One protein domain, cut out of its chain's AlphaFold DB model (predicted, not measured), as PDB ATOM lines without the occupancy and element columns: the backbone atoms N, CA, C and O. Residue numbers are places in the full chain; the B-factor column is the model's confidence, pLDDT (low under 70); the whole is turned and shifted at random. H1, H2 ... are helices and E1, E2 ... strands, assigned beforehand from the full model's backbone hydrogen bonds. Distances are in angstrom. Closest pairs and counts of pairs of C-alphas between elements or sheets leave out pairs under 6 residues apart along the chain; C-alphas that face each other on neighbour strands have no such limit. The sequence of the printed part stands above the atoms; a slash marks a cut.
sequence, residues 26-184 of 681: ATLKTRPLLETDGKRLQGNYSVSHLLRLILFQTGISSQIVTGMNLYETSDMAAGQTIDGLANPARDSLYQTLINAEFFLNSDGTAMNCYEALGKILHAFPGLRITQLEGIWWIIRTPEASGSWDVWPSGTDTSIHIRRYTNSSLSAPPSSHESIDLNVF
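AT A GLANCE: This is residues 26 to 184 of the 681 residues of an uncharacterized protein of Spirosoma sp. PL0136 (UniProt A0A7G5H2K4). A strongly twisted sheet of five strands makes a wall, with helix H2 packed on one face, over E5 and E2 and slantwise to them, and the longer helix H5 beside H2, running the opposite way and only grazing the sheet near E4. At the first end of H2 lies a small two-strand sheet, E1 and E3, while long loops without named elements make up much of the rest. The printed part has 159 residues with six named helices and seven named strands, in the order H1 E1 H2 E2 H3 E3 H4 H5 E4 E5 H6 E6 E7; the large sheet is mixed, in the order E4 E5 E2 E6 E7, and the small one is antiparallel. The class is mixed, helices and strands, though under half of the residues are in named elements. The whole is compact, with a radius of gyration of the C-alphas of 16.0 A and spans of 53 by 36 by 27 A.

IN THESE COORDINATES: In the large sheet, E4 is residues 127 to 132 and E5 residues 135 to 140, each 16.0 A from first to last C-alpha. E2 is residues 63 to 67, 13.6 A long; E6 is residues 158 to 164, 18.6 A; and E7 is residues 176 to 182, 18.0 A, ending with C-alpha 182 at (-32.164, 17.593, 9.816). H2 is residues 47 to 56, 14.1 A long, and begins with C-alpha 47 at (-15.941, 34.153, 0.276). H5 is residues 113 to 123, 15.4 A long. E1 is residues 44 to 46 and E3 residues 96 to 99. The four-residue helices are H1, residues 26 to 29, with C-alpha 26 at (-15.013, 21.205, -15.891); H3, residues 92 to 95; H4, residues 100 to 103; and H6, residues 141 to 144.

HOW THE PARTS SIT: E4 and E7 are the edge strands of the large sheet. E4 and E5 form an antiparallel hairpin, with N 130 and O 137 2.9 A apart, within hydrogen-bond range. E5 and E2 are parallel at 14 degrees, with N 138 and O 65 at 2.8 A. E2 and E6 are antiparallel, with N 162 and O 66 at 2.8 A. E6 and E7 form a second antiparallel hairpin, with N 161 and O 179 at 2.9 A. H2 is on this sheet at a height of 9.6 A, over E5 and E2, and runs only just slantwise to the strands, at 31 degrees to E2 on the local plane. H6 is on the same face, over none of the strands, at a height of 4.1 A, only just above the sheet's level. H3, with residues 92 to 94, and H5, with residues 117 to 122, only graze the sheet. H2 and H5 touch, closest at the C-alphas of Ile 54 and Cys 113, 5.5 A apart; they run opposite ways at a shallow tilt of 30 degrees. H2 also touches H3, closest at the C-alphas of Ser 48 and Tyr 94, 5.0 A. H1 touches H5, closest at the C-alphas of Leu 28 and Tyr 114, 4.8 A. H4 and H5 are close but not clearly touching, with the C-alphas of Phe 103 and Ala 116 6.1 A apart. E1 and E3 are antiparallel, with N 45 and O 98 at 2.8 A. In H2 and H5 every O i to N i+4 pair is within hydrogen-bond range; H1, H3, H4 and H6 are too short for such a pair.

THE WHOLE: The two C-alphas farthest apart are those of Asp 107 and Gly 154, 54.9 A. The printed part has no cut. The links H1 to E1, E2 to H3, H6 to E6 and E6 to E7 are long. The mean pLDDT of the printed part is 79.1; it is under 70 at residues 78, 106 to 107, 145 to 158, 167, 169 to 175 and 182 to 184.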
ATOM      1  N   ALA A  26     -16.126  21.360 -14.957       86.50
ATOM      2  CA  ALA A  26     -15.013  21.205 -15.891       86.50
ATOM      3  C   ALA A  26     -14.733  22.482 -16.707       86.50
ATOM      4  O   ALA A  26     -13.577  22.740 -17.039       86.50
ATOM      5  N   THR A  27     -15.751  23.307 -16.990       88.62
ATOM      6  CA  THR A  27     -15.577  24.556 -17.752       88.62
ATOM      7  C   THR A  27     -14.843  25.624 -16.947       88.62
ATOM      8  O   THR A  27     -14.304  26.559 -17.527       88.62
ATOM      9  N   LEU A  28     -14.772  25.481 -15.621       93.31
ATOM     10  CA  LEU A  28     -14.050  26.410 -14.751       93.31
ATOM     11  C   LEU A  28     -12.533  26.380 -14.980       93.31
ATOM     12  O   LEU A  28     -11.853  27.343 -14.639       93.31
ATOM     13  N   LYS A  29     -11.996  25.307 -15.577       94.25
ATOM     14  CA  LYS A  29     -10.560  25.178 -15.881       94.25
ATOM     15  C   LYS A  29     -10.083  26.141 -16.966       94.25
ATOM     16  O   LYS A  29      -8.900  26.445 -17.022       94.25
ATOM     17  N   THR A  30     -10.984  26.596 -17.834       92.81
ATOM     18  CA  THR A  30     -10.653  27.479 -18.963       92.81
ATOM     19  C   THR A  30     -11.194  28.894 -18.792       92.81
ATOM     20  O   THR A  30     -10.904  29.755 -19.618       92.81
ATOM     21  N   ARG A  31     -11.991  29.149 -17.748       93.12
ATOM     22  CA  ARG A  31     -12.624  30.450 -17.513       93.12
ATOM     23  C   ARG A  31     -11.842  31.243 -16.465       93.12
ATOM     24  O   ARG A  31     -11.704  30.743 -15.345       93.12
ATOM     25  N   PRO A  32     -11.347  32.449 -16.786       93.62
ATOM     26  CA  PRO A  32     -10.696  33.309 -15.804       93.62
ATOM     27  C   PRO A  32     -11.704  33.761 -14.742       93.62
ATOM     28  O   PRO A  32     -12.898  33.896 -15.019       93.62
ATOM     29  N   LEU A  33     -11.232  33.972 -13.516       92.88
ATOM     30  CA  LEU A  33     -12.044  34.525 -12.443       92.88
ATOM     31  C   LEU A  33     -12.187  36.042 -12.629       92.88
ATOM     32  O   LEU A  33     -11.336  36.826 -12.210       92.88
ATOM     33  N   LEU A  34     -13.283  36.429 -13.275       90.88
ATOM     34  CA  LEU A  34     -13.655  37.808 -13.574       90.88
ATOM     35  C   LEU A  34     -15.040  38.118 -12.996       90.88
ATOM     36  O   LEU A  34     -15.857  37.212 -12.802       90.88
ATOM     37  N   GLU A  35     -15.308  39.398 -12.764       88.44
ATOM     38  CA  GLU A  35     -16.636  39.930 -12.472       88.44
ATOM     39  C   GLU A  35     -17.614  39.687 -13.630       88.44
ATOM     40  O   GLU A  35     -17.242  39.321 -14.749       88.44
ATOM     41  N   THR A  36     -18.904  39.903 -13.372       84.94
ATOM     42  CA  THR A  36     -19.966  39.697 -14.372       84.94
ATOM     43  C   THR A  36     -19.843  40.588 -15.601       84.94
ATOM     44  O   THR A  36     -20.387  40.251 -16.648       84.94
ATOM     45  N   ASP A  37     -19.163  41.723 -15.480       84.62
ATOM     46  CA  ASP A  37     -18.898  42.659 -16.571       84.62
ATOM     47  C   ASP A  37     -17.560  42.385 -17.287       84.62
ATOM     48  O   ASP A  37     -17.155  43.157 -18.155       84.62
ATOM     49  N   GLY A  38     -16.879  41.284 -16.947       84.06
ATOM     50  CA  GLY A  38     -15.588  40.903 -17.518       84.06
ATOM     51  C   GLY A  38     -14.399  41.658 -16.925       84.06
ATOM     52  O   GLY A  38     -13.273  41.484 -17.399       84.06
ATOM     53  N   LYS A  39     -14.614  42.484 -15.896       84.12
ATOM     54  CA  LYS A  39     -13.518  43.115 -15.164       84.12
ATOM     55  C   LYS A  39     -12.826  42.118 -14.256       84.12
ATOM     56  O   LYS A  39     -13.399  41.143 -13.775       84.12
ATOM     57  N   ARG A  40     -11.557  42.383 -14.004       83.12
ATOM     58  CA  ARG A  40     -10.773  41.637 -13.027       83.12
ATOM     59  C   ARG A  40     -11.241  41.968 -11.611       83.12
ATOM     60  O   ARG A  40     -11.473  43.133 -11.307       83.12
ATOM     61  N   LEU A  41     -11.289  40.962 -10.740       81.25
ATOM     62  CA  LEU A  41     -11.569  41.184  -9.323       81.25
ATOM     63  C   LEU A  41     -10.425  41.940  -8.639       81.25
ATOM     64  O   LEU A  41      -9.253  41.589  -8.805       81.25
ATOM     65  N   GLN A  42     -10.767  42.953  -7.850       74.25
ATOM     66  CA  GLN A  42      -9.814  43.806  -7.133       74.25
ATOM     67  C   GLN A  42     -10.404  44.250  -5.785       74.25
ATOM     68  O   GLN A  42     -11.582  44.589  -5.716       74.25
ATOM     69  N   GLY A  43      -9.609  44.281  -4.713       73.75
ATOM     70  CA  GLY A  43     -10.074  44.632  -3.365       73.75
ATOM     71  C   GLY A  43     -10.661  43.456  -2.578       73.75
ATOM     72  O   GLY A  43     -10.436  42.292  -2.899       73.75
ATOM     73  N   ASN A  44     -11.388  43.743  -1.496       77.56
ATOM     74  CA  ASN A  44     -11.884  42.716  -0.573       77.56
ATOM     75  C   ASN A  44     -13.274  42.211  -0.981       77.56
ATOM     76  O   ASN A  44     -14.222  42.986  -1.082       77.56
ATOM     77  N   TYR A  45     -13.401  40.897  -1.149       82.94
ATOM     78  CA  TYR A  45     -14.638  40.208  -1.507       82.94
ATOM     79  C   TYR A  45     -14.993  39.157  -0.466       82.94
ATOM     80  O   TYR A  45     -14.117  38.451   0.030       82.94
ATOM     81  N   SER A  46     -16.282  38.989  -0.171       84.50
ATOM     82  CA  SER A  46     -16.708  37.879   0.680       84.50
ATOM     83  C   SER A  46     -16.488  36.532   0.002       84.50
ATOM     84  O   SER A  46     -16.658  36.392  -1.214       84.50
ATOM     85  N   VAL A  47     -16.149  35.512   0.793       86.56
ATOM     86  CA  VAL A  47     -15.941  34.153   0.276       86.56
ATOM     87  C   VAL A  47     -17.200  33.644  -0.419       86.56
ATOM     88  O   VAL A  47     -17.111  33.077  -1.508       86.56
ATOM     89  N   SER A  48     -18.382  33.884   0.152       86.50
ATOM     90  CA  SER A  48     -19.639  33.479  -0.479       86.50
ATOM     91  C   SER A  48     -19.890  34.202  -1.805       86.50
ATOM     92  O   SER A  48     -20.356  33.567  -2.750       86.50
ATOM     93  N   HIS A  49     -19.530  35.485  -1.939       87.62
ATOM     94  CA  HIS A  49     -19.621  36.188  -3.223       87.62
ATOM     95  C   HIS A  49     -18.687  35.570  -4.269       87.62
ATOM     96  O   HIS A  49     -19.132  35.274  -5.377       87.62
ATOM     97  N   LEU A  50     -17.430  35.301  -3.904       89.88
ATOM     98  CA  LEU A  50     -16.462  34.655  -4.795       89.88
ATOM     99  C   LEU A  50     -16.931  33.264  -5.235       89.88
ATOM    100  O   LEU A  50     -16.862  32.941  -6.417       89.88
ATOM    101  N   LEU A  51     -17.470  32.458  -4.314       91.19
ATOM    102  CA  LEU A  51     -18.041  31.148  -4.631       91.19
ATOM    103  C   LEU A  51     -19.210  31.268  -5.612       91.19
ATOM    104  O   LEU A  51     -19.258  30.531  -6.594       91.19
ATOM    105  N   ARG A  52     -20.131  32.217  -5.402       89.25
ATOM    106  CA  ARG A  52     -21.245  32.456  -6.335       89.25
ATOM    107  C   ARG A  52     -20.737  32.893  -7.702       89.25
ATOM    108  O   ARG A  52     -21.246  32.404  -8.704       89.25
ATOM    109  N   LEU A  53     -19.740  33.775  -7.749       91.00
ATOM    110  CA  LEU A  53     -19.152  34.261  -8.993       91.00
ATOM    111  C   LEU A  53     -18.491  33.119  -9.773       91.00
ATOM    112  O   LEU A  53     -18.788  32.922 -10.947       91.00
ATOM    113  N   ILE A  54     -17.670  32.309  -9.103       93.00
ATOM    114  CA  ILE A  54     -17.049  31.107  -9.673       93.00
ATOM    115  C   ILE A  54     -18.117  30.143 -10.201       93.00
ATOM    116  O   ILE A  54     -18.005  29.639 -11.316       93.00
ATOM    117  N   LEU A  55     -19.168  29.875  -9.424       91.69
ATOM    118  CA  LEU A  55     -20.204  28.921  -9.821       91.69
ATOM    119  C   LEU A  55     -21.103  29.459 -10.927       91.69
ATOM    120  O   LEU A  55     -21.535  28.686 -11.778       91.69
ATOM    121  N   PHE A  56     -21.315  30.770 -10.997       89.75
ATOM    122  CA  PHE A  56     -21.969  31.410 -12.132       89.75
ATOM    123  C   PHE A  56     -21.196  31.154 -13.437       89.75
ATOM    124  O   PHE A  56     -21.799  30.886 -14.478       89.75
ATOM    125  N   GLN A  57     -19.860  31.088 -13.370       90.94
ATOM    126  CA  GLN A  57     -19.009  30.720 -14.506       90.94
ATOM    127  C   GLN A  57     -19.139  29.246 -14.930       90.94
ATOM    128  O   GLN A  57     -18.526  28.855 -15.918       90.94
ATOM    129  N   THR A  58     -19.962  28.415 -14.286       90.38
ATOM    130  CA  THR A  58     -20.362  27.108 -14.854       90.38
ATOM    131  C   THR A  58     -21.400  27.249 -15.975       90.38
ATOM    132  O   THR A  58     -21.648  26.299 -16.712       90.38
ATOM    133  N   GLY A  59     -22.006  28.437 -16.126       86.44
ATOM    134  CA  GLY A  59     -23.163  28.666 -16.995       86.44
ATOM    135  C   GLY A  59     -24.495  28.251 -16.365       86.44
ATOM    136  O   GLY A  59     -25.528  28.332 -17.024       86.44
ATOM    137  N   ILE A  60     -24.485  27.821 -15.099       84.19
ATOM    138  CA  ILE A  60     -25.674  27.388 -14.371       84.19
ATOM    139  C   ILE A  60     -26.015  28.434 -13.304       84.19
ATOM    140  O   ILE A  60     -25.283  28.609 -12.329       84.19
ATOM    141  N   SER A  61     -27.151  29.116 -13.469       82.38
ATOM    142  CA  SER A  61     -27.681  30.055 -12.471       82.38
ATOM    143  C   SER A  61     -28.442  29.300 -11.380       82.38
ATOM    144  O   SER A  61     -29.671  29.295 -11.328       82.38
ATOM    145  N   SER A  62     -27.693  28.611 -10.526       83.88
ATOM    146  CA  SER A  62     -28.230  27.865  -9.388       83.88
ATOM    147  C   SER A  62     -28.121  28.674  -8.100       83.88
ATOM    148  O   SER A  62     -27.179  29.446  -7.907       83.88
ATOM    149  N   GLN A  63     -29.073  28.471  -7.191       87.06
ATOM    150  CA  GLN A  63     -28.944  28.944  -5.812       87.06
ATOM    151  C   GLN A  63     -27.767  28.240  -5.129       87.06
ATOM    152  O   GLN A  63     -27.398  27.126  -5.507       87.06
ATOM    153  N   ILE A  64     -27.205  28.885  -4.107       88.69
ATOM    154  CA  ILE A  64     -26.206  28.267  -3.238       88.69
ATOM    155  C   ILE A  64     -26.796  28.045  -1.840       88.69
ATOM    156  O   ILE A  64     -27.598  28.847  -1.351       88.69
ATOM    157  N   VAL A  65     -26.379  26.960  -1.205       89.31
ATOM    158  CA  VAL A  65     -26.635  26.637   0.196       89.31
ATOM    159  C   VAL A  65     -25.292  26.444   0.877       89.31
ATOM    160  O   VAL A  65     -24.480  25.645   0.412       89.31
ATOM    161  N   THR A  66     -25.051  27.163   1.969       88.94
ATOM    162  CA  THR A  66     -23.805  27.071   2.739       88.94
ATOM    163  C   THR A  66     -24.060  26.425   4.100       88.94
ATOM    164  O   THR A  66     -25.042  26.725   4.771       88.94
ATOM    165  N   GLY A  67     -23.176  25.515   4.507       86.75
ATOM    166  CA  GLY A  67     -23.214  24.822   5.800       86.75
ATOM    167  C   GLY A  67     -21.826  24.803   6.428       86.75
ATOM    168  O   GLY A  67     -21.188  23.756   6.528       86.75
ATOM    169  N   MET A  68     -21.310  25.988   6.749       87.12
ATOM    170  CA  MET A  68     -19.995  26.196   7.349       87.12
ATOM    171  C   MET A  68     -20.201  26.936   8.678       87.12
ATOM    172  O   MET A  68     -20.414  28.143   8.694       87.12
ATOM    173  N   ASN A  69     -20.157  26.209   9.799       84.00
ATOM    174  CA  ASN A  69     -20.379  26.773  11.141       84.00
ATOM    175  C   ASN A  69     -19.071  26.992  11.923       84.00
ATOM    176  O   ASN A  69     -19.017  26.759  13.121       84.00
ATOM    177  N   LEU A  70     -17.993  27.399  11.248       85.00
ATOM    178  CA  LEU A  70     -16.797  27.933  11.909       85.00
ATOM    179  C   LEU A  70     -16.847  29.455  11.787       85.00
ATOM    180  O   LEU A  70     -16.950  29.969  10.677       85.00
ATOM    181  N   TYR A  71     -16.760  30.166  12.904       83.31
ATOM    182  CA  TYR A  71     -16.955  31.617  12.944       83.31
ATOM    183  C   TYR A  71     -15.660  32.327  13.291       83.31
ATOM    184  O   TYR A  71     -14.903  31.870  14.146       83.31
ATOM    185  N   GLU A  72     -15.405  33.454  12.644       78.81
ATOM    186  CA  GLU A  72     -14.296  34.324  13.021       78.81
ATOM    187  C   GLU A  72     -14.579  34.991  14.380       78.81
ATOM    188  O   GLU A  72     -15.737  35.192  14.751       78.81
ATOM    189  N   THR A  73     -13.549  35.420  15.121       76.31
ATOM    190  CA  THR A  73     -13.729  36.185  16.377       76.31
ATOM    191  C   THR A  73     -14.677  37.380  16.215       76.31
ATOM    192  O   THR A  73     -15.379  37.757  17.151       76.31
ATOM    193  N   SER A  74     -14.671  38.015  15.042       71.94
ATOM    194  CA  SER A  74     -15.488  39.188  14.732       71.94
ATOM    195  C   SER A  74     -16.993  38.886  14.765       71.94
ATOM    196  O   SER A  74     -17.761  39.702  15.278       71.94
ATOM    197  N   ASP A  75     -17.385  37.692  14.321       72.00
ATOM    198  CA  ASP A  75     -18.757  37.180  14.356       72.00
ATOM    199  C   ASP A  75     -19.196  36.756  15.758       72.00
ATOM    200  O   ASP A  75     -20.390  36.705  16.048       72.00
ATOM    201  N   MET A  76     -18.231  36.514  16.644       74.44
ATOM    202  CA  MET A  76     -18.456  36.182  18.051       74.44
ATOM    203  C   MET A  76     -18.512  37.426  18.958       74.44
ATOM    204  O   MET A  76     -18.622  37.303  20.175       74.44
ATOM    205  N   ALA A  77     -18.423  38.642  18.404       72.56
ATOM    206  CA  ALA A  77     -18.430  39.880  19.186       72.56
ATOM    207  C   ALA A  77     -19.811  40.223  19.784       72.56
ATOM    208  O   ALA A  77     -20.861  39.815  19.282       72.56
ATOM    209  N   ALA A  78     -19.818  41.047  20.841       66.81
ATOM    210  CA  ALA A  78     -21.043  41.498  21.503       66.81
ATOM    211  C   ALA A  78     -22.028  42.149  20.511       66.81
ATOM    212  O   ALA A  78     -21.663  43.032  19.734       66.81
ATOM    213  N   GLY A  79     -23.284  41.695  20.537       73.62
ATOM    214  CA  GLY A  79     -24.333  42.110  19.599       73.62
ATOM    215  C   GLY A  79     -24.360  41.321  18.287       73.62
ATOM    216  O   GLY A  79     -25.223  41.573  17.448       73.62
ATOM    217  N   GLN A  80     -23.423  40.396  18.071       77.69
ATOM    218  CA  GLN A  80     -23.421  39.442  16.955       77.69
ATOM    219  C   GLN A  80     -23.684  37.999  17.432       77.69
ATOM    220  O   GLN A  80     -23.822  37.100  16.608       77.69
ATOM    221  N   THR A  81     -23.820  37.804  18.747       80.38
ATOM    222  CA  THR A  81     -24.123  36.539  19.423       80.38
ATOM    223  C   THR A  81     -25.568  36.484  19.928       80.38
ATOM    224  O   THR A  81     -26.205  37.521  20.136       80.38
ATOM    225  N   ILE A  82     -26.087  35.272  20.129       79.56
ATOM    226  CA  ILE A  82     -27.363  34.981  20.802       79.56
ATOM    227  C   ILE A  82     -27.022  34.069  21.982       79.56
ATOM    228  O   ILE A  82     -26.322  33.082  21.792       79.56
ATOM    229  N   ASP A  83     -27.436  34.427  23.200       77.50
ATOM    230  CA  ASP A  83     -27.154  33.659  24.429       77.50
ATOM    231  C   ASP A  83     -25.670  33.281  24.626       77.50
ATOM    232  O   ASP A  83     -25.334  32.225  25.151       77.50
ATOM    233  N   GLY A  84     -24.759  34.161  24.193       74.12
ATOM    234  CA  GLY A  84     -23.310  33.940  24.276       74.12
ATOM    235  C   GLY A  84     -22.720  33.068  23.160       74.12
ATOM    236  O   GLY A  84     -21.505  32.913  23.109       74.12
ATOM    237  N   LEU A  85     -23.546  32.564  22.240       77.94
ATOM    238  CA  LEU A  85     -23.152  31.708  21.120       77.94
ATOM    239  C   LEU A  85     -23.208  32.442  19.775       77.94
ATOM    240  O   LEU A  85     -23.870  33.475  19.635       77.94
ATOM    241  N   ALA A  86     -22.530  31.899  18.759       78.75
ATOM    242  CA  ALA A  86     -22.538  32.453  17.404       78.75
ATOM    243  C   ALA A  86     -23.970  32.530  16.857       78.75
ATOM    244  O   ALA A  86     -24.675  31.523  16.862       78.75
ATOM    245  N   ASN A  87     -24.401  33.686  16.341       82.75
ATOM    246  CA  ASN A  87     -25.737  33.796  15.754       82.75
ATOM    247  C   ASN A  87     -25.842  32.931  14.475       82.75
ATOM    248  O   ASN A  87     -25.201  33.259  13.470       82.75
ATOM    249  N   PRO A  88     -26.684  31.877  14.459       78.00
ATOM    250  CA  PRO A  88     -26.793  30.967  13.325       78.00
ATOM    251  C   PRO A  88     -27.443  31.627  12.099       78.00
ATOM    252  O   PRO A  88     -27.246  31.172  10.975       78.00
ATOM    253  N   ALA A  89     -28.115  32.768  12.248       80.12
ATOM    254  CA  ALA A  89     -28.611  33.538  11.110       80.12
ATOM    255  C   ALA A  89     -27.503  34.239  10.304       80.12
ATOM    256  O   ALA A  89     -27.802  34.968   9.366       80.12
ATOM    257  N   ARG A  90     -26.226  34.076  10.668       79.75
ATOM    258  CA  ARG A  90     -25.094  34.671   9.953       79.75
ATOM    259  C   ARG A  90     -24.328  33.616   9.178       79.75
ATOM    260  O   ARG A  90     -23.885  32.626   9.750       79.75
ATOM    261  N   ASP A  91     -24.122  33.862   7.889       83.31
ATOM    262  CA  ASP A  91     -23.195  33.063   7.091       83.31
ATOM    263  C   ASP A  91     -21.744  33.502   7.345       83.31
ATOM    264  O   ASP A  91     -21.338  34.607   6.976       83.31
ATOM    265  N   SER A  92     -20.954  32.613   7.942       83.38
ATOM    266  CA  SER A  92     -19.519  32.805   8.174       83.38
ATOM    267  C   SER A  92     -18.747  33.047   6.872       83.38
ATOM    268  O   SER A  92     -17.887  33.927   6.814       83.38
ATOM    269  N   LEU A  93     -19.088  32.352   5.779       85.56
ATOM    270  CA  LEU A  93     -18.450  32.539   4.471       85.56
ATOM    271  C   LEU A  93     -18.786  33.904   3.870       85.56
ATOM    272  O   LEU A  93     -18.065  34.404   3.010       85.56
ATOM    273  N   TYR A  94     -19.887  34.517   4.295       82.69
ATOM    274  CA  TYR A  94     -20.207  35.868   3.874       82.69
ATOM    275  C   TYR A  94     -19.411  36.926   4.645       82.69
ATOM    276  O   TYR A  94     -18.910  37.874   4.045       82.69
ATOM    277  N   GLN A  95     -19.284  36.771   5.959       78.75
ATOM    278  CA  GLN A  95     -18.556  37.726   6.804       78.75
ATOM    279  C   GLN A  95     -17.051  37.679   6.552       78.75
ATOM    280  O   GLN A  95     -16.345  38.679   6.674       78.75
ATOM    281  N   THR A  96     -16.578  36.517   6.120       80.00
ATOM    282  CA  THR A  96     -15.184  36.305   5.783       80.00
ATOM    283  C   THR A  96     -14.840  36.956   4.454       80.00
ATOM    284  O   THR A  96     -15.368  36.572   3.408       80.00
ATOM    285  N   LEU A  97     -13.908  37.905   4.485       78.31
ATOM    286  CA  LEU A  97     -13.430  38.612   3.304       78.31
ATOM    287  C   LEU A  97     -12.056  38.097   2.879       78.31
ATOM    288  O   LEU A  97     -11.183  37.890   3.716       78.31
ATOM    289  N   ILE A  98     -11.861  37.929   1.575       79.19
ATOM    290  CA  ILE A  98     -10.575  37.658   0.936       79.19
ATOM    291  C   ILE A  98     -10.261  38.825   0.013       79.19
ATOM    292  O   ILE A  98     -11.107  39.276  -0.760       79.19
ATOM    293  N   ASN A  99      -9.015  39.270   0.034       76.50
ATOM    294  CA  ASN A  99      -8.529  40.204  -0.961       76.50
ATOM    295  C   ASN A  99      -8.345  39.498  -2.329       76.50
ATOM    296  O   ASN A  99      -7.533  38.580  -2.467       76.50
ATOM    297  N   ALA A 100      -9.096  39.929  -3.340       77.75
ATOM    298  CA  ALA A 100      -9.195  39.299  -4.653       77.75
ATOM    299  C   ALA A 100      -7.893  39.285  -5.453       77.75
ATOM    300  O   ALA A 100      -7.718  38.411  -6.306       77.75
ATOM    301  N   GLU A 101      -6.939  40.164  -5.140       74.69
ATOM    302  CA  GLU A 101      -5.612  40.136  -5.746       74.69
ATOM    303  C   GLU A 101      -4.863  38.811  -5.472       74.69
ATOM    304  O   GLU A 101      -3.803  38.544  -6.026       74.69
ATOM    305  N   PHE A 102      -5.400  37.950  -4.606       75.44
ATOM    306  CA  PHE A 102      -4.898  36.612  -4.316       75.44
ATOM    307  C   PHE A 102      -5.115  35.633  -5.480       75.44
ATOM    308  O   PHE A 102      -4.403  34.634  -5.619       75.44
ATOM    309  N   PHE A 103      -6.105  35.914  -6.325       81.38
ATOM    310  CA  PHE A 103      -6.459  35.096  -7.482       81.38
ATOM    311  C   PHE A 103      -5.794  35.607  -8.759       81.38
ATOM    312  O   PHE A 103      -6.354  35.490  -9.846       81.38
ATOM    313  N   LEU A 104      -4.607  36.193  -8.628       78.69
ATOM    314  CA  LEU A 104      -3.817  36.701  -9.738       78.69
ATOM    315  C   LEU A 104      -2.594  35.824  -9.940       78.69
ATOM    316  O   LEU A 104      -1.966  35.376  -8.981       78.69
ATOM    317  N   ASN A 105      -2.259  35.597 -11.198       77.81
ATOM    318  CA  ASN A 105      -1.013  34.955 -11.571       77.81
ATOM    319  C   ASN A 105       0.151  35.952 -11.443       77.81
ATOM    320  O   ASN A 105      -0.045  37.164 -11.326       77.81
ATOM    321  N   SER A 106       1.384  35.448 -11.486       68.12
ATOM    322  CA  SER A 106       2.605  36.265 -11.382       68.12
ATOM    323  C   SER A 106       2.769  37.283 -12.519       68.12
ATOM    324  O   SER A 106       3.409  38.320 -12.335       68.12
ATOM    325  N   ASP A 107       2.171  37.012 -13.679       68.44
ATOM    326  CA  ASP A 107       2.097  37.922 -14.828       68.44
ATOM    327  C   ASP A 107       1.011  39.004 -14.670       68.44
ATOM    328  O   ASP A 107       0.975  39.975 -15.422       68.44
ATOM    329  N   GLY A 108       0.163  38.892 -13.645       70.69
ATOM    330  CA  GLY A 108      -0.943  39.800 -13.385       70.69
ATOM    331  C   GLY A 108      -2.242  39.443 -14.107       70.69
ATOM    332  O   GLY A 108      -3.169  40.242 -14.038       70.69
ATOM    333  N   THR A 109      -2.353  38.288 -14.759       81.12
ATOM    334  CA  THR A 109      -3.629  37.788 -15.301       81.12
ATOM    335  C   THR A 109      -4.501  37.173 -14.202       81.12
ATOM    336  O   THR A 109      -4.007  36.792 -13.136       81.12
ATOM    337  N   ALA A 110      -5.813  37.083 -14.433       87.19
ATOM    338  CA  ALA A 110      -6.716  36.396 -13.513       87.19
ATOM    339  C   ALA A 110      -6.502  34.872 -13.555       87.19
ATOM    340  O   ALA A 110      -6.458  34.252 -14.619       87.19
ATOM    341  N   MET A 111      -6.422  34.253 -12.380       89.31
ATOM    342  CA  MET A 111      -6.409  32.801 -12.220       89.31
ATOM    343  C   MET A 111      -7.701  32.189 -12.772       89.31
ATOM    344  O   MET A 111      -8.764  32.816 -12.743       89.31
ATOM    345  N   ASN A 112      -7.644  30.946 -13.254       94.38
ATOM    346  CA  ASN A 112      -8.865  30.262 -13.671       94.38
ATOM    347  C   ASN A 112      -9.770  29.937 -12.468       94.38
ATOM    348  O   ASN A 112      -9.319  29.734 -11.337       94.38
ATOM    349  N   CYS A 113     -11.076  29.872 -12.720       94.50
ATOM    350  CA  CYS A 113     -12.092  29.652 -11.693       94.50
ATOM    351  C   CYS A 113     -11.907  28.323 -10.946       94.50
ATOM    352  O   CYS A 113     -12.266  28.233  -9.775       94.50
ATOM    353  N   TYR A 114     -11.358  27.292 -11.596       92.94
ATOM    354  CA  TYR A 114     -11.130  25.985 -10.976       92.94
ATOM    355  C   TYR A 114     -10.035  26.042  -9.904       92.94
ATOM    356  O   TYR A 114     -10.225  25.546  -8.793       92.94
ATOM    357  N   GLU A 115      -8.904  26.673 -10.211       89.50
ATOM    358  CA  GLU A 115      -7.815  26.882  -9.254       89.50
ATOM    359  C   GLU A 115      -8.247  27.799  -8.112       89.50
ATOM    360  O   GLU A 115      -8.007  27.478  -6.947       89.50
ATOM    361  N   ALA A 116      -8.956  28.887  -8.424       89.50
ATOM    362  CA  ALA A 116      -9.503  29.782  -7.411       89.50
ATOM    363  C   ALA A 116     -10.474  29.056  -6.463       89.50
ATOM    364  O   ALA A 116     -10.350  29.178  -5.243       89.50
ATOM    365  N   LEU A 117     -11.384  28.235  -7.008       90.94
ATOM    366  CA  LEU A 117     -12.296  27.400  -6.224       90.94
ATOM    367  C   LEU A 117     -11.530  26.439  -5.314       90.94
ATOM    368  O   LEU A 117     -11.835  26.344  -4.128       90.94
ATOM    369  N   GLY A 118     -10.518  25.754  -5.854       86.38
ATOM    370  CA  GLY A 118      -9.670  24.843  -5.089       86.38
ATOM    371  C   GLY A 118      -8.969  25.542  -3.925       86.38
ATOM    372  O   GLY A 118      -8.994  25.030  -2.807       86.38
ATOM    373  N   LYS A 119      -8.412  26.739  -4.151       82.00
ATOM    374  CA  LYS A 119      -7.772  27.535  -3.094       82.00
ATOM    375  C   LYS A 119      -8.757  27.935  -1.992       82.00
ATOM    376  O   LYS A 119      -8.417  27.811  -0.819       82.00
ATOM    377  N   ILE A 120      -9.972  28.362  -2.347       84.62
ATOM    378  CA  ILE A 120     -11.014  28.702  -1.364       84.62
ATOM    379  C   ILE A 120     -11.422  27.459  -0.564       84.62
ATOM    380  O   ILE A 120     -11.403  27.487   0.662       84.62
ATOM    381  N   LEU A 121     -11.764  26.356  -1.236       85.50
ATOM    382  CA  LEU A 121     -12.243  25.145  -0.564       85.50
ATOM    383  C   LEU A 121     -11.170  24.515   0.333       85.50
ATOM    384  O   LEU A 121     -11.495  24.053   1.419       85.50
ATOM    385  N   HIS A 122      -9.899  24.524  -0.078       78.44
ATOM    386  CA  HIS A 122      -8.800  23.998   0.739       78.44
ATOM    387  C   HIS A 122      -8.446  24.887   1.933       78.44
ATOM    388  O   HIS A 122      -7.912  24.378   2.918       78.44
ATOM    389  N   ALA A 123      -8.755  26.187   1.879       76.50
ATOM    390  CA  ALA A 123      -8.584  27.071   3.027       76.50
ATOM    391  C   ALA A 123      -9.545  26.725   4.174       76.50
ATOM    392  O   ALA A 123      -9.198  26.925   5.336       76.50
ATOM    393  N   PHE A 124     -10.719  26.165   3.864       80.50
ATOM    394  CA  PHE A 124     -11.718  25.784   4.856       80.50
ATOM    395  C   PHE A 124     -11.722  24.267   5.117       80.50
ATOM    396  O   PHE A 124     -12.087  23.483   4.240       80.50
ATOM    397  N   PRO A 125     -11.385  23.820   6.340       75.25
ATOM    398  CA  PRO A 125     -11.254  22.406   6.689       75.25
ATOM    399  C   PRO A 125     -12.467  21.554   6.307       75.25
ATOM    400  O   PRO A 125     -13.526  21.666   6.915       75.25
ATOM    401  N   GLY A 126     -12.322  20.663   5.323       76.50
ATOM    402  CA  GLY A 126     -13.380  19.726   4.932       76.50
ATOM    403  C   GLY A 126     -14.586  20.367   4.240       76.50
ATOM    404  O   GLY A 126     -15.634  19.722   4.144       76.50
ATOM    405  N   LEU A 127     -14.475  21.612   3.770       85.12
ATOM    406  CA  LEU A 127     -15.506  22.237   2.950       85.12
ATOM    407  C   LEU A 127     -15.615  21.504   1.609       85.12
ATOM    408  O   LEU A 127     -14.612  21.215   0.957       85.12
ATOM    409  N   ARG A 128     -16.837  21.161   1.207       84.94
ATOM    410  CA  ARG A 128     -17.094  20.409  -0.023       84.94
ATOM    411  C   ARG A 128     -18.212  21.038  -0.814       84.94
ATOM    412  O   ARG A 128     -19.128  21.602  -0.226       84.94
ATOM    413  N   ILE A 129     -18.139  20.866  -2.127       87.88
ATOM    414  CA  ILE A 129     -19.140  21.356  -3.058       87.88
ATOM    415  C   ILE A 129     -19.806  20.209  -3.816       87.88
ATOM    416  O   ILE A 129     -19.125  19.329  -4.342       87.88
ATOM    417  N   THR A 130     -21.132  20.258  -3.912       84.94
ATOM    418  CA  THR A 130     -21.946  19.335  -4.712       84.94
ATOM    419  C   THR A 130     -23.091  20.096  -5.370       84.94
ATOM    420  O   THR A 130     -23.591  21.062  -4.809       84.94
ATOM    421  N   GLN A 131     -23.548  19.657  -6.541       84.19
ATOM    422  CA  GLN A 131     -24.820  20.092  -7.112       84.19
ATOM    423  C   GLN A 131     -25.909  19.044  -6.853       84.19
ATOM    424  O   GLN A 131     -25.717  17.873  -7.178       84.19
ATOM    425  N   LEU A 132     -27.051  19.460  -6.309       79.00
ATOM    426  CA  LEU A 132     -28.215  18.605  -6.073       79.00
ATOM    427  C   LEU A 132     -29.499  19.421  -6.247       79.00
ATOM    428  O   LEU A 132     -29.573  20.546  -5.765       79.00
ATOM    429  N   GLU A 133     -30.489  18.870  -6.956       79.88
ATOM    430  CA  GLU A 133     -31.793  19.520  -7.213       79.88
ATOM    431  C   GLU A 133     -31.684  20.936  -7.814       79.88
ATOM    432  O   GLU A 133     -32.485  21.824  -7.543       79.88
ATOM    433  N   GLY A 134     -30.662  21.167  -8.644       80.50
ATOM    434  CA  GLY A 134     -30.414  22.487  -9.231       80.50
ATOM    435  C   GLY A 134     -29.887  23.525  -8.232       80.50
ATOM    436  O   GLY A 134     -29.903  24.716  -8.537       80.50
ATOM    437  N   ILE A 135     -29.392  23.087  -7.072       85.69
ATOM    438  CA  ILE A 135     -28.801  23.912  -6.015       85.69
ATOM    439  C   ILE A 135     -27.352  23.471  -5.787       85.69
ATOM    440  O   ILE A 135     -27.033  22.282  -5.800       85.69
ATOM    441  N   TRP A 136     -26.459  24.435  -5.579       89.56
ATOM    442  CA  TRP A 136     -25.094  24.175  -5.138       89.56
ATOM    443  C   TRP A 136     -25.038  24.102  -3.620       89.56
ATOM    444  O   TRP A 136     -25.324  25.073  -2.930       89.56
ATOM    445  N   TRP A 137     -24.623  22.960  -3.106       88.56
ATOM    446  CA  TRP A 137     -24.419  22.704  -1.692       88.56
ATOM    447  C   TRP A 137     -22.942  22.854  -1.366       88.56
ATOM    448  O   TRP A 137     -22.105  22.188  -1.972       88.56
ATOM    449  N   ILE A 138     -22.628  23.741  -0.427       90.75
ATOM    450  CA  ILE A 138     -21.275  24.042   0.035       90.75
ATOM    451  C   ILE A 138     -21.240  23.806   1.544       90.75
ATOM    452  O   ILE A 138     -21.455  24.715   2.343       90.75
ATOM    453  N   ILE A 139     -21.034  22.551   1.941       86.62
ATOM    454  CA  ILE A 139     -21.152  22.113   3.337       86.62
ATOM    455  C   ILE A 139     -19.815  21.569   3.831       86.62
ATOM    456  O   ILE A 139     -19.112  20.841   3.120       86.62
ATOM    457  N   ARG A 140     -19.466  21.906   5.073       83.81
ATOM    458  CA  ARG A 140     -18.306  21.345   5.759       83.81
ATOM    459  C   ARG A 140     -18.615  19.921   6.208       83.81
ATOM    460  O   ARG A 140     -19.641  19.657   6.821       83.81
ATOM    461  N   THR A 141     -17.728  18.978   5.913       76.88
ATOM    462  CA  THR A 141     -17.994  17.551   6.167       76.88
ATOM    463  C   THR A 141     -18.340  17.201   7.618       76.88
ATOM    464  O   THR A 141     -19.234  16.380   7.795       76.88
ATOM    465  N   PRO A 142     -17.691  17.797   8.638       73.88
ATOM    466  CA  PRO A 142     -18.056  17.568  10.040       73.88
ATOM    467  C   PRO A 142     -19.443  18.099  10.430       73.88
ATOM    468  O   PRO A 142     -20.036  17.616  11.389       73.88
ATOM    469  N   GLU A 143     -19.955  19.094   9.699       76.25
ATOM    470  CA  GLU A 143     -21.323  19.590   9.880       76.25
ATOM    471  C   GLU A 143     -22.287  18.561   9.298       76.25
ATOM    472  O   GLU A 143     -23.163  18.076   9.995       76.25
ATOM    473  N   ALA A 144     -22.058  18.121   8.056       71.50
ATOM    474  CA  ALA A 144     -22.923  17.155   7.375       71.50
ATOM    475  C   ALA A 144     -23.126  15.823   8.135       71.50
ATOM    476  O   ALA A 144     -24.084  15.106   7.864       71.50
ATOM    477  N   SER A 145     -22.241  15.488   9.081       65.12
ATOM    478  CA  SER A 145     -22.361  14.330   9.971       65.12
ATOM    479  C   SER A 145     -23.144  14.581  11.267       65.12
ATOM    480  O   SER A 145     -23.190  13.696  12.121       65.12
ATOM    481  N   GLY A 146     -23.702  15.779  11.461       61.94
ATOM    482  CA  GLY A 146     -24.476  16.153  12.648       61.94
ATOM    483  C   GLY A 146     -23.644  16.318  13.922       61.94
ATOM    484  O   GLY A 146     -24.189  16.392  15.016       61.94
ATOM    485  N   SER A 147     -22.313  16.320  13.813       57.34
ATOM    486  CA  SER A 147     -21.410  16.215  14.969       57.34
ATOM    487  C   SER A 147     -21.007  17.570  15.569       57.34
ATOM    488  O   SER A 147     -20.261  17.597  16.548       57.34
ATOM    489  N   TRP A 148     -21.415  18.677  14.941       64.62
ATOM    490  CA  TRP A 148     -20.914  20.036  15.203       64.62
ATOM    491  C   TRP A 148     -22.020  21.091  15.393       64.62
ATOM    492  O   TRP A 148     -21.700  22.272  15.526       64.62
ATOM    493  N   ASP A 149     -23.294  20.685  15.453       60.66
ATOM    494  CA  ASP A 149     -24.402  21.602  15.736       60.66
ATOM    495  C   ASP A 149     -24.667  21.710  17.243       60.66
ATOM    496  O   ASP A 149     -24.654  20.726  17.983       60.66
ATOM    497  N   VAL A 150     -24.865  22.941  17.694       56.78
ATOM    498  CA  VAL A 150     -24.865  23.347  19.107       56.78
ATOM    499  C   VAL A 150     -26.135  24.079  19.512       56.78
ATOM    500  O   VAL A 150     -26.343  24.357  20.690       56.78
ATOM    501  N   TRP A 151     -27.008  24.319  18.539       64.56
ATOM    502  CA  TRP A 151     -28.358  24.815  18.730       64.56
ATOM    503  C   TRP A 151     -29.449  23.720  18.665       64.56
ATOM    504  O   TRP A 151     -30.599  24.072  18.390       64.56
ATOM    505  N   PRO A 152     -29.182  22.408  18.889       56.66
ATOM    506  CA  PRO A 152     -30.206  21.398  18.678       56.66
ATOM    507  C   PRO A 152     -31.386  21.637  19.622       56.66
ATOM    508  O   PRO A 152     -31.241  21.736  20.843       56.66
ATOM    509  N   SER A 153     -32.583  21.683  19.043       48.25
ATOM    510  CA  SER A 153     -33.856  21.975  19.714       48.25
ATOM    511  C   SER A 153     -34.427  20.799  20.527       48.25
ATOM    512  O   SER A 153     -35.616  20.761  20.835       48.25
ATOM    513  N   GLY A 154     -33.576  19.859  20.952       50.47
ATOM    514  CA  GLY A 154     -33.919  18.831  21.938       50.47
ATOM    515  C   GLY A 154     -34.052  17.403  21.412       50.47
ATOM    516  O   GLY A 154     -33.994  16.489  22.229       50.47
ATOM    517  N   THR A 155     -34.139  17.167  20.102       50.22
ATOM    518  CA  THR A 155     -34.066  15.821  19.499       50.22
ATOM    519  C   THR A 155     -33.617  15.923  18.038       50.22
ATOM    520  O   THR A 155     -34.166  16.734  17.302       50.22
ATOM    521  N   ASP A 156     -32.673  15.063  17.648       52.94
ATOM    522  CA  ASP A 156     -32.072  14.879  16.317       52.94
ATOM    523  C   ASP A 156     -30.979  15.871  15.882       52.94
ATOM    524  O   ASP A 156     -31.001  17.069  16.143       52.94
ATOM    525  N   THR A 157     -29.957  15.305  15.239       60.75
ATOM    526  CA  THR A 157     -28.786  15.988  14.695       60.75
ATOM    527  C   THR A 157     -29.195  16.903  13.542       60.75
ATOM    528  O   THR A 157     -29.331  16.443  12.409       60.75
ATOM    529  N   SER A 158     -29.416  18.187  13.799       66.50
ATOM    530  CA  SER A 158     -29.579  19.204  12.757       66.50
ATOM    531  C   SER A 158     -28.229  19.786  12.328       66.50
ATOM    532  O   SER A 158     -27.203  19.555  12.967       66.50
ATOM    533  N   ILE A 159     -28.217  20.507  11.209       75.38
ATOM    534  CA  ILE A 159     -27.210  21.519  10.903       75.38
ATOM    535  C   ILE A 159     -27.887  22.821  10.516       75.38
ATOM    536  O   ILE A 159     -28.832  22.825   9.727       75.38
ATOM    537  N   HIS A 160     -27.334  23.941  10.964       80.69
ATOM    538  CA  HIS A 160     -27.697  25.234  10.402       80.69
ATOM    539  C   HIS A 160     -27.074  25.433   9.025       80.69
ATOM    540  O   HIS A 160     -25.847  25.402   8.859       80.69
ATOM    541  N   ILE A 161     -27.932  25.686   8.043       86.62
ATOM    542  CA  ILE A 161     -27.554  26.054   6.682       86.62
ATOM    543  C   ILE A 161     -28.106  27.429   6.321       86.62
ATOM    544  O   ILE A 161     -29.118  27.872   6.858       86.62
ATOM    545  N   ARG A 162     -27.462  28.098   5.363       89.25
ATOM    546  CA  ARG A 162     -27.938  29.360   4.795       89.25
ATOM    547  C   ARG A 162     -28.282  29.139   3.342       89.25
ATOM    548  O   ARG A 162     -27.408  28.860   2.520       89.25
ATOM    549  N   ARG A 163     -29.568  29.253   3.024       88.81
ATOM    550  CA  ARG A 163     -30.072  29.139   1.658       88.81
ATOM    551  C   ARG A 163     -30.211  30.521   1.051       88.81
ATOM    552  O   ARG A 163     -31.050  31.311   1.473       88.81
ATOM    553  N   TYR A 164     -29.432  30.798   0.015       85.12
ATOM    554  CA  TYR A 164     -29.544  32.049  -0.720       85.12
ATOM    555  C   TYR A 164     -30.774  32.005  -1.627       85.12
ATOM    556  O   TYR A 164     -30.839  31.227  -2.578       85.12
ATOM    557  N   THR A 165     -31.750  32.867  -1.345       76.31
ATOM    558  CA  THR A 165     -33.029  32.912  -2.076       76.31
ATOM    559  C   THR A 165     -32.882  33.437  -3.508       76.31
ATOM    560  O   THR A 165     -33.730  33.166  -4.358       76.31
ATOM    561  N   ASN A 166     -31.781  34.131  -3.811       73.88
ATOM    562  CA  ASN A 166     -31.518  34.731  -5.114       73.88
ATOM    563  C   ASN A 166     -30.170  34.261  -5.692       73.88
ATOM    564  O   ASN A 166     -29.120  34.381  -5.053       73.88
ATOM    565  N   SER A 167     -30.182  33.759  -6.930       69.44
ATOM    566  CA  SER A 167     -28.964  33.413  -7.676       69.44
ATOM    567  C   SER A 167     -28.233  34.646  -8.231       69.44
ATOM    568  O   SER A 167     -27.079  34.535  -8.637       69.44
ATOM    569  N   SER A 168     -28.857  35.830  -8.205       72.88
ATOM    570  CA  SER A 168     -28.275  37.082  -8.693       72.88
ATOM    571  C   SER A 168     -27.078  37.523  -7.860       72.88
ATOM    572  O   SER A 168     -27.217  37.838  -6.676       72.88
ATOM    573  N   LEU A 169     -25.917  37.644  -8.501       69.25
ATOM    574  CA  LEU A 169     -24.670  38.107  -7.885       69.25
ATOM    575  C   LEU A 169     -24.774  39.508  -7.262       69.25
ATOM    576  O   LEU A 169     -24.033  39.803  -6.329       69.25
ATOM    577  N   SER A 170     -25.728  40.327  -7.720       64.62
ATOM    578  CA  SER A 170     -26.012  41.664  -7.185       64.62
ATOM    579  C   SER A 170     -26.937  41.680  -5.964       64.62
ATOM    580  O   SER A 170     -27.110  42.733  -5.351       64.62
ATOM    581  N   ALA A 171     -27.563  40.552  -5.605       60.09
ATOM    582  CA  ALA A 171     -28.469  40.517  -4.461       60.09
ATOM    583  C   ALA A 171     -27.672  40.702  -3.159       60.09
ATOM    584  O   ALA A 171     -26.667  40.000  -2.970       60.09
ATOM    585  N   PRO A 172     -28.113  41.606  -2.259       55.28
ATOM    586  CA  PRO A 172     -27.446  41.802  -0.997       55.28
ATOM    587  C   PRO A 172     -27.501  40.489  -0.200       55.28
ATOM    588  O   PRO A 172     -28.545  39.847  -0.110       55.28
ATOM    589  N   PRO A 173     -26.384  40.077   0.394       49.75
ATOM    590  CA  PRO A 173     -26.234  38.806   1.097       49.75
ATOM    591  C   PRO A 173     -27.099  38.659   2.355       49.75
ATOM    592  O   PRO A 173     -27.104  37.582   2.929       49.75
ATOM    593  N   SER A 174     -27.894  39.662   2.743       55.22
ATOM    594  CA  SER A 174     -29.028  39.503   3.667       55.22
ATOM    595  C   SER A 174     -30.194  38.689   3.080       55.22
ATOM    596  O   SER A 174     -31.155  38.406   3.783       55.22
ATOM    597  N   SER A 175     -30.125  38.286   1.807       63.88
ATOM    598  CA  SER A 175     -31.151  37.485   1.130       63.88
ATOM    599  C   SER A 175     -31.071  35.978   1.420       63.88
ATOM    600  O   SER A 175     -31.509  35.183   0.579       63.88
ATOM    601  N   HIS A 176     -30.449  35.556   2.520       74.06
ATOM    602  CA  HIS A 176     -30.408  34.146   2.893       74.06
ATOM    603  C   HIS A 176     -31.371  33.854   4.035       74.06
ATOM    604  O   HIS A 176     -31.551  34.658   4.945       74.06
ATOM    605  N   GLU A 177     -31.982  32.682   3.965       82.44
ATOM    606  CA  GLU A 177     -32.755  32.120   5.060       82.44
ATOM    607  C   GLU A 177     -31.858  31.146   5.820       82.44
ATOM    608  O   GLU A 177     -31.182  30.313   5.205       82.44
ATOM    609  N   SER A 178     -31.827  31.280   7.145       81.94
ATOM    610  CA  SER A 178     -31.218  30.282   8.019       81.94
ATOM    611  C   SER A 178     -32.230  29.175   8.247       81.94
ATOM    612  O   SER A 178     -33.336  29.449   8.709       81.94
ATOM    613  N   ILE A 179     -31.858  27.950   7.901       82.62
ATOM    614  CA  ILE A 179     -32.738  26.787   7.969       82.62
ATOM    615  C   ILE A 179     -32.020  25.698   8.754       82.62
ATOM    616  O   ILE A 179     -30.823  25.471   8.559       82.62
ATOM    617  N   ASP A 180     -32.775  25.006   9.596       76.06
ATOM    618  CA  ASP A 180     -32.308  23.804  10.270       76.06
ATOM    619  C   ASP A 180     -32.517  22.635   9.320       76.06
ATOM    620  O   ASP A 180     -33.641  22.279   8.955       76.06
ATOM    621  N   LEU A 181     -31.412  22.065   8.862       74.06
ATOM    622  CA  LEU A 181     -31.440  20.864   8.058       74.06
ATOM    623  C   LEU A 181     -31.254  19.673   8.979       74.06
ATOM    624  O   LEU A 181     -30.162  19.450   9.496       74.06
ATOM    625  N   ASN A 182     -32.301  18.874   9.142       68.25
ATOM    626  CA  ASN A 182     -32.164  17.593   9.816       68.25
ATOM    627  C   ASN A 182     -31.165  16.739   9.029       68.25
ATOM    628  O   ASN A 182     -31.372  16.442   7.841       68.25
ATOM    629  N   VAL A 183     -30.071  16.352   9.685       61.75
ATOM    630  CA  VAL A 183     -29.169  15.329   9.171       61.75
ATOM    631  C   VAL A 183     -29.935  14.024   9.291       61.75
ATOM    632  O   VAL A 183     -29.937  13.375  10.332       61.75
ATOM    633  N   PHE A 184     -30.657  13.680   8.225       55.19
ATOM    634  CA  PHE A 184     -31.316  12.392   8.116       55.19
ATOM    635  C   PHE A 184     -30.239  11.314   8.097       55.19
ATOM    636  O   PHE A 184     -29.629  11.028   7.068       55.19
TER     637      PHE A 184